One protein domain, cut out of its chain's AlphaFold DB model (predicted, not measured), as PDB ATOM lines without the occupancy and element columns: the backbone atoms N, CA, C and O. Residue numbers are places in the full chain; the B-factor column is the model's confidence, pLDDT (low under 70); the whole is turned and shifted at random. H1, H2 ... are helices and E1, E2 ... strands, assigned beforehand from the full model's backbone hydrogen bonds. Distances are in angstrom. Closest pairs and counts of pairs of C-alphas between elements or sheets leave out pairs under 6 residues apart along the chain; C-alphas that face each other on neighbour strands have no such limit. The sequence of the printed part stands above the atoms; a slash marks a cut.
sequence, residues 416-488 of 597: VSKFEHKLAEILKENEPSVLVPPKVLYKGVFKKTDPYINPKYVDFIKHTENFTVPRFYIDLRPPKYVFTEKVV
ATOM      1  N   VAL A 416       4.510  -8.448 113.611       94.56
ATOM      2  CA  VAL A 416       5.171  -7.349 112.857       94.56
ATOM      3  C   VAL A 416       4.467  -6.004 113.041       94.56
ATOM      4  O   VAL A 416       5.068  -5.085 113.581       94.56
ATOM      5  N   SER A 417       3.188  -5.888 112.670       95.31
ATOM      6  CA  SER A 417       2.478  -4.598 112.650       95.31
ATOM      7  C   SER A 417       2.339  -3.954 114.034       95.31
ATOM      8  O   SER A 417       2.478  -2.740 114.174       95.31
ATOM      9  N   LYS A 418       2.079  -4.759 115.075       95.56
ATOM     10  CA  LYS A 418       1.959  -4.278 116.463       95.56
ATOM     11  C   LYS A 418       3.317  -3.825 116.997       95.56
ATOM     12  O   LYS A 418       3.400  -2.825 117.708       95.56
ATOM     13  N   PHE A 419       4.374  -4.560 116.658       97.44
ATOM     14  CA  PHE A 419       5.722  -4.251 117.109       97.44
ATOM     15  C   PHE A 419       6.308  -3.043 116.366       97.44
ATOM     16  O   PHE A 419       6.837  -2.137 117.004       97.44
ATOM     17  N   GLU A 420       6.114  -2.963 115.049       98.00
ATOM     18  CA  GLU A 420       6.498  -1.822 114.213       98.00
ATOM     19  C   GLU A 420       5.831  -0.527 114.697       98.00
ATOM     20  O   GLU A 420       6.517   0.482 114.843       98.00
ATOM     21  N   HIS A 421       4.539  -0.568 115.062       98.19
ATOM     22  CA  HIS A 421       3.862   0.570 115.693       98.19
ATOM     23  C   HIS A 421       4.531   0.986 117.010       98.19
ATOM     24  O   HIS A 421       4.854   2.159 117.174       98.19
ATOM     25  N   LYS A 422       4.781   0.042 117.930       98.25
ATOM     26  CA  LYS A 422       5.422   0.313 119.234       98.25
ATOM     27  C   LYS A 422       6.805   0.957 119.069       98.25
ATOM     28  O   LYS A 422       7.120   1.916 119.765       98.25
ATOM     29  N   LEU A 423       7.624   0.465 118.136       98.38
ATOM     30  CA  LEU A 423       8.943   1.043 117.853       98.38
ATOM     31  C   LEU A 423       8.832   2.434 117.201       98.38
ATOM     32  O   LEU A 423       9.578   3.343 117.561       98.38
ATOM     33  N   ALA A 424       7.889   2.627 116.272       98.19
ATOM     34  CA  ALA A 424       7.647   3.921 115.634       98.19
ATOM     35  C   ALA A 424       7.134   4.982 116.625       98.19
ATOM     36  O   ALA A 424       7.507   6.147 116.520       98.19
ATOM     37  N   GLU A 425       6.312   4.578 117.592       98.38
ATOM     38  CA  GLU A 425       5.792   5.416 118.675       98.38
ATOM     39  C   GLU A 425       6.932   5.928 119.569       98.38
ATOM     40  O   GLU A 425       7.109   7.142 119.668       98.38
ATOM     41  N   ILE A 426       7.799   5.035 120.070       98.25
ATOM     42  CA  ILE A 426       9.003   5.395 120.849       98.25
ATOM     43  C   ILE A 426       9.887   6.396 120.084       98.25
ATOM     44  O   ILE A 426      10.318   7.411 120.638       98.25
ATOM     45  N   LEU A 427      10.151   6.150 118.795       97.75
ATOM     46  CA  LEU A 427      10.976   7.051 117.979       97.75
ATOM     47  C   LEU A 427      10.318   8.415 117.732       97.75
ATOM     48  O   LEU A 427      11.023   9.418 117.652       97.75
ATOM     49  N   LYS A 428       8.989   8.458 117.606       97.00
ATOM     50  CA  LYS A 428       8.217   9.680 117.355       97.00
ATOM     51  C   LYS A 428       8.095  10.549 118.605       97.00
ATOM     52  O   LYS A 428       8.253  11.763 118.516       97.00
ATOM     53  N   GLU A 429       7.847   9.950 119.768       97.25
ATOM     54  CA  GLU A 429       7.777  10.668 121.049       97.25
ATOM     55  C   GLU A 429       9.102  11.350 121.406       97.25
ATOM     56  O   GLU A 429       9.113  12.444 121.971       97.25
ATOM     57  N   ASN A 430      10.222  10.731 121.024       95.44
ATOM     58  CA  ASN A 430      11.565  11.238 121.283       95.44
ATOM     59  C   ASN A 430      12.218  11.912 120.044       95.44
ATOM     60  O   ASN A 430      13.389  12.281 120.100       95.44
ATOM     61  N   GLU A 431      11.495  12.117 118.928       94.12
ATOM     62  CA  GLU A 431      12.058  12.597 117.644       94.12
ATOM     63  C   GLU A 431      12.976  13.839 117.773       94.12
ATOM     64  O   GLU A 431      14.074  13.811 117.206       94.12
ATOM     65  N   PRO A 432      12.622  14.901 118.538       91.31
ATOM     66  CA  PRO A 432      13.435  16.118 118.622       91.31
ATOM     67  C   PRO A 432      14.811  15.938 119.276       91.31
ATOM     68  O   PRO A 432      15.690  16.770 119.047       91.31
ATOM     69  N   SER A 433      14.998  14.902 120.102       89.69
ATOM     70  CA  SER A 433      16.272  14.609 120.772       89.69
ATOM     71  C   SER A 433      17.110  13.556 120.050       89.69
ATOM     72  O   SER A 433      18.306  13.483 120.325       89.69
ATOM     73  N   VAL A 434      16.532  12.788 119.113       92.12
ATOM     74  CA  VAL A 434      17.245  11.685 118.441       92.12
ATOM     75  C   VAL A 434      17.442  11.822 116.934       92.12
ATOM     76  O   VAL A 434      18.399  11.253 116.408       92.12
ATOM     77  N   LEU A 435      16.575  12.540 116.214       94.31
ATOM     78  CA  LEU A 435      16.691  12.680 114.760       94.31
ATOM     79  C   LEU A 435      17.717  13.765 114.406       94.31
ATOM     80  O   LEU A 435      17.522  14.941 114.714       94.31
ATOM     81  N   VAL A 436      18.797  13.387 113.719       92.25
ATOM     82  CA  VAL A 436      19.899  14.308 113.405       92.25
ATOM     83  C   VAL A 436      19.468  15.305 112.319       92.25
ATOM     84  O   VAL A 436      19.154  14.899 111.196       92.25
ATOM     85  N   PRO A 437      19.480  16.629 112.577       92.69
ATOM     86  CA  PRO A 437      19.119  17.611 111.557       92.69
ATOM     87  C   PRO A 437      20.146  17.644 110.411       92.69
ATOM     88  O   PRO A 437      21.336  17.437 110.653       92.69
ATOM     89  N   PRO A 438      19.765  18.010 109.170       91.56
ATOM     90  CA  PRO A 438      20.725  18.158 108.077       91.56
ATOM     91  C   PRO A 438      21.837  19.149 108.444       91.56
ATOM     92  O   PRO A 438      21.544  20.301 108.765       91.56
ATOM     93  N   LYS A 439      23.106  18.724 108.387       89.44
ATOM     94  CA  LYS A 439      24.265  19.539 108.801       89.44
ATOM     95  C   LYS A 439      24.425  20.831 107.989       89.44
ATOM     96  O   LYS A 439      24.786  21.871 108.542       89.44
ATOM     97  N   VAL A 440      24.141  20.770 106.687       89.69
ATOM     98  CA  VAL A 440      24.269  21.888 105.738       89.69
ATOM     99  C   VAL A 440      22.920  22.168 105.080       89.69
ATOM    100  O   VAL A 440      22.226  21.248 104.651       89.69
ATOM    101  N   LEU A 441      22.571  23.449 104.979       88.88
ATOM    102  CA  LEU A 441      21.410  23.962 104.253       88.88
ATOM    103  C   LEU A 441      21.871  24.918 103.147       88.88
ATOM    104  O   LEU A 441      22.974  25.453 103.211       88.88
ATOM    105  N   TYR A 442      21.017  25.157 102.151       86.00
ATOM    106  CA  TYR A 442      21.301  26.043 101.017       86.00
ATOM    107  C   TYR A 442      20.296  27.193 100.972       86.00
ATOM    108  O   TYR A 442      19.095  26.965 101.133       86.00
ATOM    109  N   LYS A 443      20.768  28.423 100.736       77.25
ATOM    110  CA  LYS A 443      19.900  29.587 100.481       77.25
ATOM    111  C   LYS A 443      19.533  29.703  98.992       77.25
ATOM    112  O   LYS A 443      20.207  29.137  98.132       77.25
ATOM    113  N   GLY A 444      18.468  30.461  98.716       66.44
ATOM    114  CA  GLY A 444      17.997  30.796  97.367       66.44
ATOM    115  C   GLY A 444      16.756  30.014  96.913       66.44
ATOM    116  O   GLY A 444      16.540  28.871  97.313       66.44
ATOM    117  N   VAL A 445      15.942  30.639  96.049       61.53
ATOM    118  CA  VAL A 445      14.738  30.028  95.433       61.53
ATOM    119  C   VAL A 445      15.117  28.787  94.614       61.53
ATOM    120  O   VAL A 445      14.424  27.772  94.638       61.53
ATOM    121  N   PHE A 446      16.281  28.836  93.963       63.03
ATOM    122  CA  PHE A 446      16.972  27.676  93.417       63.03
ATOM    123  C   PHE A 446      18.025  27.228  94.444       63.03
ATOM    124  O   PHE A 446      19.012  27.931  94.648       63.03
ATOM    125  N   LYS A 447      17.793  26.083  95.107       58.44
ATOM    126  CA  LYS A 447      18.526  25.552  96.284       58.44
ATOM    127  C   LYS A 447      20.023  25.219  96.046       58.44
ATOM    128  O   LYS A 447      20.417  24.069  96.238       58.44
ATOM    129  N   LYS A 448      20.853  26.153  95.562       60.69
ATOM    130  CA  LYS A 448      22.229  25.854  95.110       60.69
ATOM    131  C   LYS A 448      23.300  26.936  95.311       60.69
ATOM    132  O   LYS A 448      24.457  26.604  95.079       60.69
ATOM    133  N   THR A 449      22.991  28.181  95.693       65.50
ATOM    134  CA  THR A 449      24.013  29.252  95.609       65.50
ATOM    135  C   THR A 449      24.936  29.347  96.822       65.50
ATOM    136  O   THR A 449      26.137  29.473  96.625       65.50
ATOM    137  N   ASP A 450      24.420  29.213  98.050       79.56
ATOM    138  CA  ASP A 450      25.228  29.394  99.268       79.56
ATOM    139  C   ASP A 450      24.932  28.318 100.329       79.56
ATOM    140  O   ASP A 450      23.836  28.329 100.911       79.56
ATOM    141  N   PRO A 451      25.874  27.393 100.609       87.56
ATOM    142  CA  PRO A 451      25.769  26.462 101.725       87.56
ATOM    143  C   PRO A 451      26.064  27.161 103.060       87.56
ATOM    144  O   PRO A 451      27.019  27.924 103.184       87.56
ATOM    145  N   TYR A 452      25.286  26.854 104.096       88.88
ATOM    146  CA  TYR A 452      25.536  27.302 105.468       88.88
ATOM    147  C   TYR A 452      25.264  26.184 106.478       88.88
ATOM    148  O   TYR A 452      24.450  25.289 106.237       88.88
ATOM    149  N   ILE A 453      25.951  26.230 107.623       90.12
ATOM    150  CA  ILE A 453      25.744  25.265 108.710       90.12
ATOM    151  C   ILE A 453      24.362  25.503 109.321       90.12
ATOM    152  O   ILE A 453      24.014  26.628 109.678       90.12
ATOM    153  N   ASN A 454      23.576  24.437 109.453       92.19
ATOM    154  CA  ASN A 454      22.247  24.491 110.044       92.19
ATOM    155  C   ASN A 454      22.328  24.802 111.553       92.19
ATOM    156  O   ASN A 454      22.886  23.987 112.293       92.19
ATOM    157  N   PRO A 455      21.726  25.901 112.053       92.81
ATOM    158  CA  PRO A 455      21.695  26.186 113.486       92.81
ATOM    159  C   PRO A 455      21.064  25.049 114.296       92.81
ATOM    160  O   PRO A 455      21.590  24.691 115.342       92.81
ATOM    161  N   LYS A 456      20.026  24.381 113.760       92.12
ATOM    162  CA  LYS A 456      19.399  23.227 114.424       92.12
ATOM    163  C   LYS A 456      20.360  22.051 114.599       92.12
ATOM    164  O   LYS A 456      20.281  21.375 115.611       92.12
ATOM    165  N   TYR A 457      21.273  21.813 113.651       90.50
ATOM    166  CA  TYR A 457      22.311  20.784 113.803       90.50
ATOM    167  C   TYR A 457      23.308  21.181 114.899       90.50
ATOM    168  O   TYR A 457      23.630  20.375 115.764       90.50
ATOM    169  N   VAL A 458      23.754  22.441 114.911       89.25
ATOM    170  CA  VAL A 458      24.664  22.952 115.951       89.25
ATOM    171  C   VAL A 458      24.031  22.849 117.340       89.25
ATOM    172  O   VAL A 458      24.706  22.463 118.290       89.25
ATOM    173  N   ASP A 459      22.744  23.166 117.463       90.06
ATOM    174  CA  ASP A 459      22.022  23.077 118.730       90.06
ATOM    175  C   ASP A 459      21.709  21.628 119.122       90.06
ATOM    176  O   ASP A 459      21.852  21.301 120.295       90.06
ATOM    177  N   PHE A 460      21.410  20.734 118.174       89.69
ATOM    178  CA  PHE A 460      21.318  19.290 118.426       89.69
ATOM    179  C   PHE A 460      22.627  18.755 119.034       89.69
ATOM    180  O   PHE A 460      22.617  18.255 120.153       89.69
ATOM    181  N   ILE A 461      23.773  18.982 118.376       85.06
ATOM    182  CA  ILE A 461      25.102  18.502 118.815       85.06
ATOM    183  C   ILE A 461      25.536  19.066 120.183       85.06
ATOM    184  O   ILE A 461      26.344  18.453 120.885       85.06
ATOM    185  N   LYS A 462      25.020  20.232 120.603       83.75
ATOM    186  CA  LYS A 462      25.253  20.758 121.963       83.75
ATOM    187  C   LYS A 462      24.541  19.938 123.041       83.75
ATOM    188  O   LYS A 462      25.090  19.836 124.138       83.75
ATOM    189  N   HIS A 463      23.357  19.408 122.734       82.75
ATOM    190  CA  HIS A 463      22.482  18.695 123.671       82.75
ATOM    191  C   HIS A 463      22.563  17.167 123.540       82.75
ATOM    192  O   HIS A 463      22.073  16.473 124.424       82.75
ATOM    193  N   THR A 464      23.199  16.634 122.489       77.75
ATOM    194  CA  THR A 464      23.492  15.200 122.365       77.75
ATOM    195  C   THR A 464      24.287  14.701 123.576       77.75
ATOM    196  O   THR A 464      25.310  15.284 123.954       77.75
ATOM    197  N   GLU A 465      23.824  13.598 124.162       70.44
ATOM    198  CA  GLU A 465      24.503  12.895 125.250       70.44
ATOM    199  C   GLU A 465      25.911  12.452 124.829       70.44
ATOM    200  O   GLU A 465      26.163  12.070 123.687       70.44
ATOM    201  N   ASN A 466      26.868  12.518 125.754       64.56
ATOM    202  CA  ASN A 466      28.284  12.370 125.407       64.56
ATOM    203  C   ASN A 466      28.796  10.916 125.450       64.56
ATOM    204  O   ASN A 466      29.999  10.704 125.333       64.56
ATOM    205  N   PHE A 467      27.904   9.941 125.638       64.38
ATOM    206  CA  PHE A 467      28.219   8.521 125.864       64.38
ATOM    207  C   PHE A 467      27.990   7.653 124.632       64.38
ATOM    208  O   PHE A 467      28.348   6.485 124.647       64.38
ATOM    209  N   THR A 468      27.368   8.191 123.583       62.12
ATOM    210  CA  THR A 468      26.843   7.377 122.482       62.12
ATOM    211  C   THR A 468      27.783   7.376 121.284       62.12
ATOM    212  O   THR A 468      28.223   6.316 120.857       62.12
ATOM    213  N   VAL A 469      28.194   8.543 120.775       67.06
ATOM    214  CA  VAL A 469      29.114   8.631 119.626       67.06
ATOM    215  C   VAL A 469      30.138   9.763 119.820       67.06
ATOM    216  O   VAL A 469      29.753  10.875 120.197       67.06
ATOM    217  N   PRO A 470      31.441   9.562 119.515       65.88
ATOM    218  CA  PRO A 470      32.412  10.655 119.503       65.88
ATOM    219  C   PRO A 470      31.959  11.776 118.552       65.88
ATOM    220  O   PRO A 470      31.793  11.542 117.356       65.88
ATOM    221  N   ARG A 471      31.809  13.014 119.047       69.06
ATOM    222  CA  ARG A 471      31.276  14.162 118.268       69.06
ATOM    223  C   ARG A 471      31.949  14.355 116.901       69.06
ATOM    224  O   ARG A 471      31.283  14.644 115.912       69.06
ATOM    225  N   PHE A 472      33.262  14.128 116.836       66.75
ATOM    226  CA  PHE A 472      34.049  14.150 115.599       66.75
ATOM    227  C   PHE A 472      33.531  13.172 114.528       66.75
ATOM    228  O   PHE A 472      33.529  13.510 113.346       66.75
ATOM    229  N   TYR A 473      33.082  11.977 114.922       68.62
ATOM    230  CA  TYR A 473      32.536  10.983 114.000       68.62
ATOM    231  C   TYR A 473      31.198  11.447 113.412       68.62
ATOM    232  O   TYR A 473      31.047  11.454 112.190       68.62
ATOM    233  N   ILE A 474      30.291  11.947 114.264       76.38
ATOM    234  CA  ILE A 474      29.019  12.563 113.844       76.38
ATOM    235  C   ILE A 474      29.289  13.692 112.838       76.38
ATOM    236  O   ILE A 474      28.629  13.795 111.809       76.38
ATOM    237  N   ASP A 475      30.317  14.508 113.079       72.00
ATOM    238  CA  ASP A 475      30.683  15.591 112.171       72.00
ATOM    239  C   ASP A 475      31.271  15.136 110.824       72.00
ATOM    240  O   ASP A 475      31.105  15.858 109.834       72.00
ATOM    241  N   LEU A 476      31.942  13.981 110.761       74.56
ATOM    242  CA  LEU A 476      32.435  13.396 109.509       74.56
ATOM    243  C   LEU A 476      31.326  12.721 108.695       74.56
ATOM    244  O   LEU A 476      31.328  12.810 107.465       74.56
ATOM    245  N   ARG A 477      30.423  12.011 109.374       78.94
ATOM    246  CA  ARG A 477      29.303  11.263 108.798       78.94
ATOM    247  C   ARG A 477      28.098  11.389 109.739       78.94
ATOM    248  O   ARG A 477      27.954  10.551 110.626       78.94
ATOM    249  N   PRO A 478      27.242  12.411 109.562       85.38
ATOM    250  CA  PRO A 478      26.026  12.534 110.354       85.38
ATOM    251  C   PRO A 478      25.131  11.306 110.109       85.38
ATOM    252  O   PRO A 478      24.736  11.094 108.958       85.38
ATOM    253  N   PRO A 479      24.836  10.483 111.133       90.12
ATOM    254  CA  PRO A 479      23.891   9.380 111.007       90.12
ATOM    255  C   PRO A 479      22.460   9.932 110.927       90.12
ATOM    256  O   PRO A 479      22.235  11.130 111.103       90.12
ATOM    257  N   LYS A 480      21.475   9.067 110.675       93.44
ATOM    258  CA  LYS A 480      20.053   9.447 110.701       93.44
ATOM    259  C   LYS A 480      19.581   9.695 112.138       93.44
ATOM    260  O   LYS A 480      18.884  10.676 112.393       93.44
ATOM    261  N   TYR A 481      20.001   8.838 113.066       93.81
ATOM    262  CA  TYR A 481      19.687   8.926 114.487       93.81
ATOM    263  C   TYR A 481      20.945   8.983 115.354       93.81
ATOM    264  O   TYR A 481      21.957   8.362 115.036       93.81
ATOM    265  N   VAL A 482      20.840   9.658 116.496       91.88
ATOM    266  CA  VAL A 482      21.687   9.429 117.673       91.88
ATOM    267  C   VAL A 482      20.743   9.253 118.854       91.88
ATOM    268  O   VAL A 482      20.057  10.195 119.233       91.88
ATOM    269  N   PHE A 483      20.648   8.042 119.398       91.56
ATOM    270  CA  PHE A 483      19.735   7.763 120.509       91.56
ATOM    271  C   PHE A 483      20.281   8.290 121.836       91.56
ATOM    272  O   PHE A 483      21.491   8.432 122.002       91.56
ATOM    273  N   THR A 484      19.371   8.574 122.764       88.69
ATOM    274  CA  THR A 484      19.668   8.819 124.181       88.69
ATOM    275  C   THR A 484      19.608   7.512 124.969       88.69
ATOM    276  O   THR A 484      18.980   6.552 124.514       88.69
ATOM    277  N   GLU A 485      20.182   7.472 126.171       85.94
ATOM    278  CA  GLU A 485      20.066   6.337 127.105       85.94
ATOM    279  C   GLU A 485      18.601   5.918 127.323       85.94
ATOM    280  O   GLU A 485      18.265   4.732 127.249       85.94
ATOM    281  N   LYS A 486      17.701   6.898 127.494       88.44
ATOM    282  CA  LYS A 486      16.253   6.667 127.606       88.44
ATOM    283  C   LYS A 486      15.708   5.893 126.401       88.44
ATOM    284  O   LYS A 486      15.024   4.890 126.580       88.44
ATOM    285  N   VAL A 487      16.011   6.343 125.180       92.75
ATOM    286  CA  VAL A 487      15.488   5.728 123.948       92.75
ATOM    287  C   VAL A 487      16.104   4.355 123.707       92.75
ATOM    288  O   VAL A 487      15.391   3.444 123.300       92.75
ATOM    289  N   VAL A 488      17.391   4.172 124.017       92.69
ATOM    290  CA  VAL A 488      18.025   2.845 124.017       92.69
ATOM    291  C   VAL A 488      17.271   1.901 124.956       92.69
ATOM    292  O   VAL A 488      16.853   0.831 124.526       92.69
TER     293      VAL A 488
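AT A GLANCE: This is residues 416 to 488 of the 597 residues of a protein of Tritrichomonas foetus (UniProt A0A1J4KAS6). A loose, elongated chain of short pieces has the hairpin of E1 and E2 at one end and the long helix H1 at the other, where residues 416 to 425 of H1 stick out. Between them, H2, H3, H4 and H5 make a loosely built middle, and the link from H4 to H5 runs past H2. The 73 printed residues hold five named helices and two named strands, in the order H1, H2, E1, E2, H3, H4, H5; the two-stranded sheet is antiparallel and the class is mostly helix. The radius of gyration of the C-alphas is 14.9 A, and the spans are 45 by 29 by 17 A.

HOW THE PARTS SIT: E1, residues 440 to 443, and E2, residues 450 to 453, form an antiparallel hairpin at 142 degrees, with N 441 and O 452 2.9 A apart and N 452 and O 441 2.8 A apart, both within hydrogen-bond range. H3, residues 455 to 463, is apart from E1, but only just, at 8.4 A. H3 is close to but not clearly touching H4, residues 471 to 476: the closest C-alphas, of Ile 461 and Arg 471, are 7.6 A apart, and the two run opposite ways at a shallow tilt of 34 degrees, only just short of steep. H2, residues 431 to 434, is close to but not clearly touching H3, with the closest C-alphas, of Ser 433 and Phe 460, 7.3 A apart. H1, residues 416 to 429, is likewise close to but not clearly touching H5, residues 485 to 488: the closest C-alphas, of Ile 426 and Val 487, are 7.2 A apart. In H1, H3 and H4 every O i to N i+4 pair is within hydrogen-bond range; H2 and H5 are too short for such a pair.

IN THESE COORDINATES: E1 and E2 each measure 10.3 A from first to last C-alpha, H1 20.0 A, H3 12.7 A, H4 8.9 A, H2 5.3 A and H5 5.1 A. H1 begins at C-alpha 416 (5.171, -7.349, 112.857), and H5 ends at C-alpha 488 (18.025, 2.845, 124.017).

THE WHOLE: The two C-alphas farthest apart, of Lys 418 and Thr 449, are 45.2 A apart. The printed part has no cut and no long link. Residues 444 to 449 and 466 to 473 have pLDDT under 70.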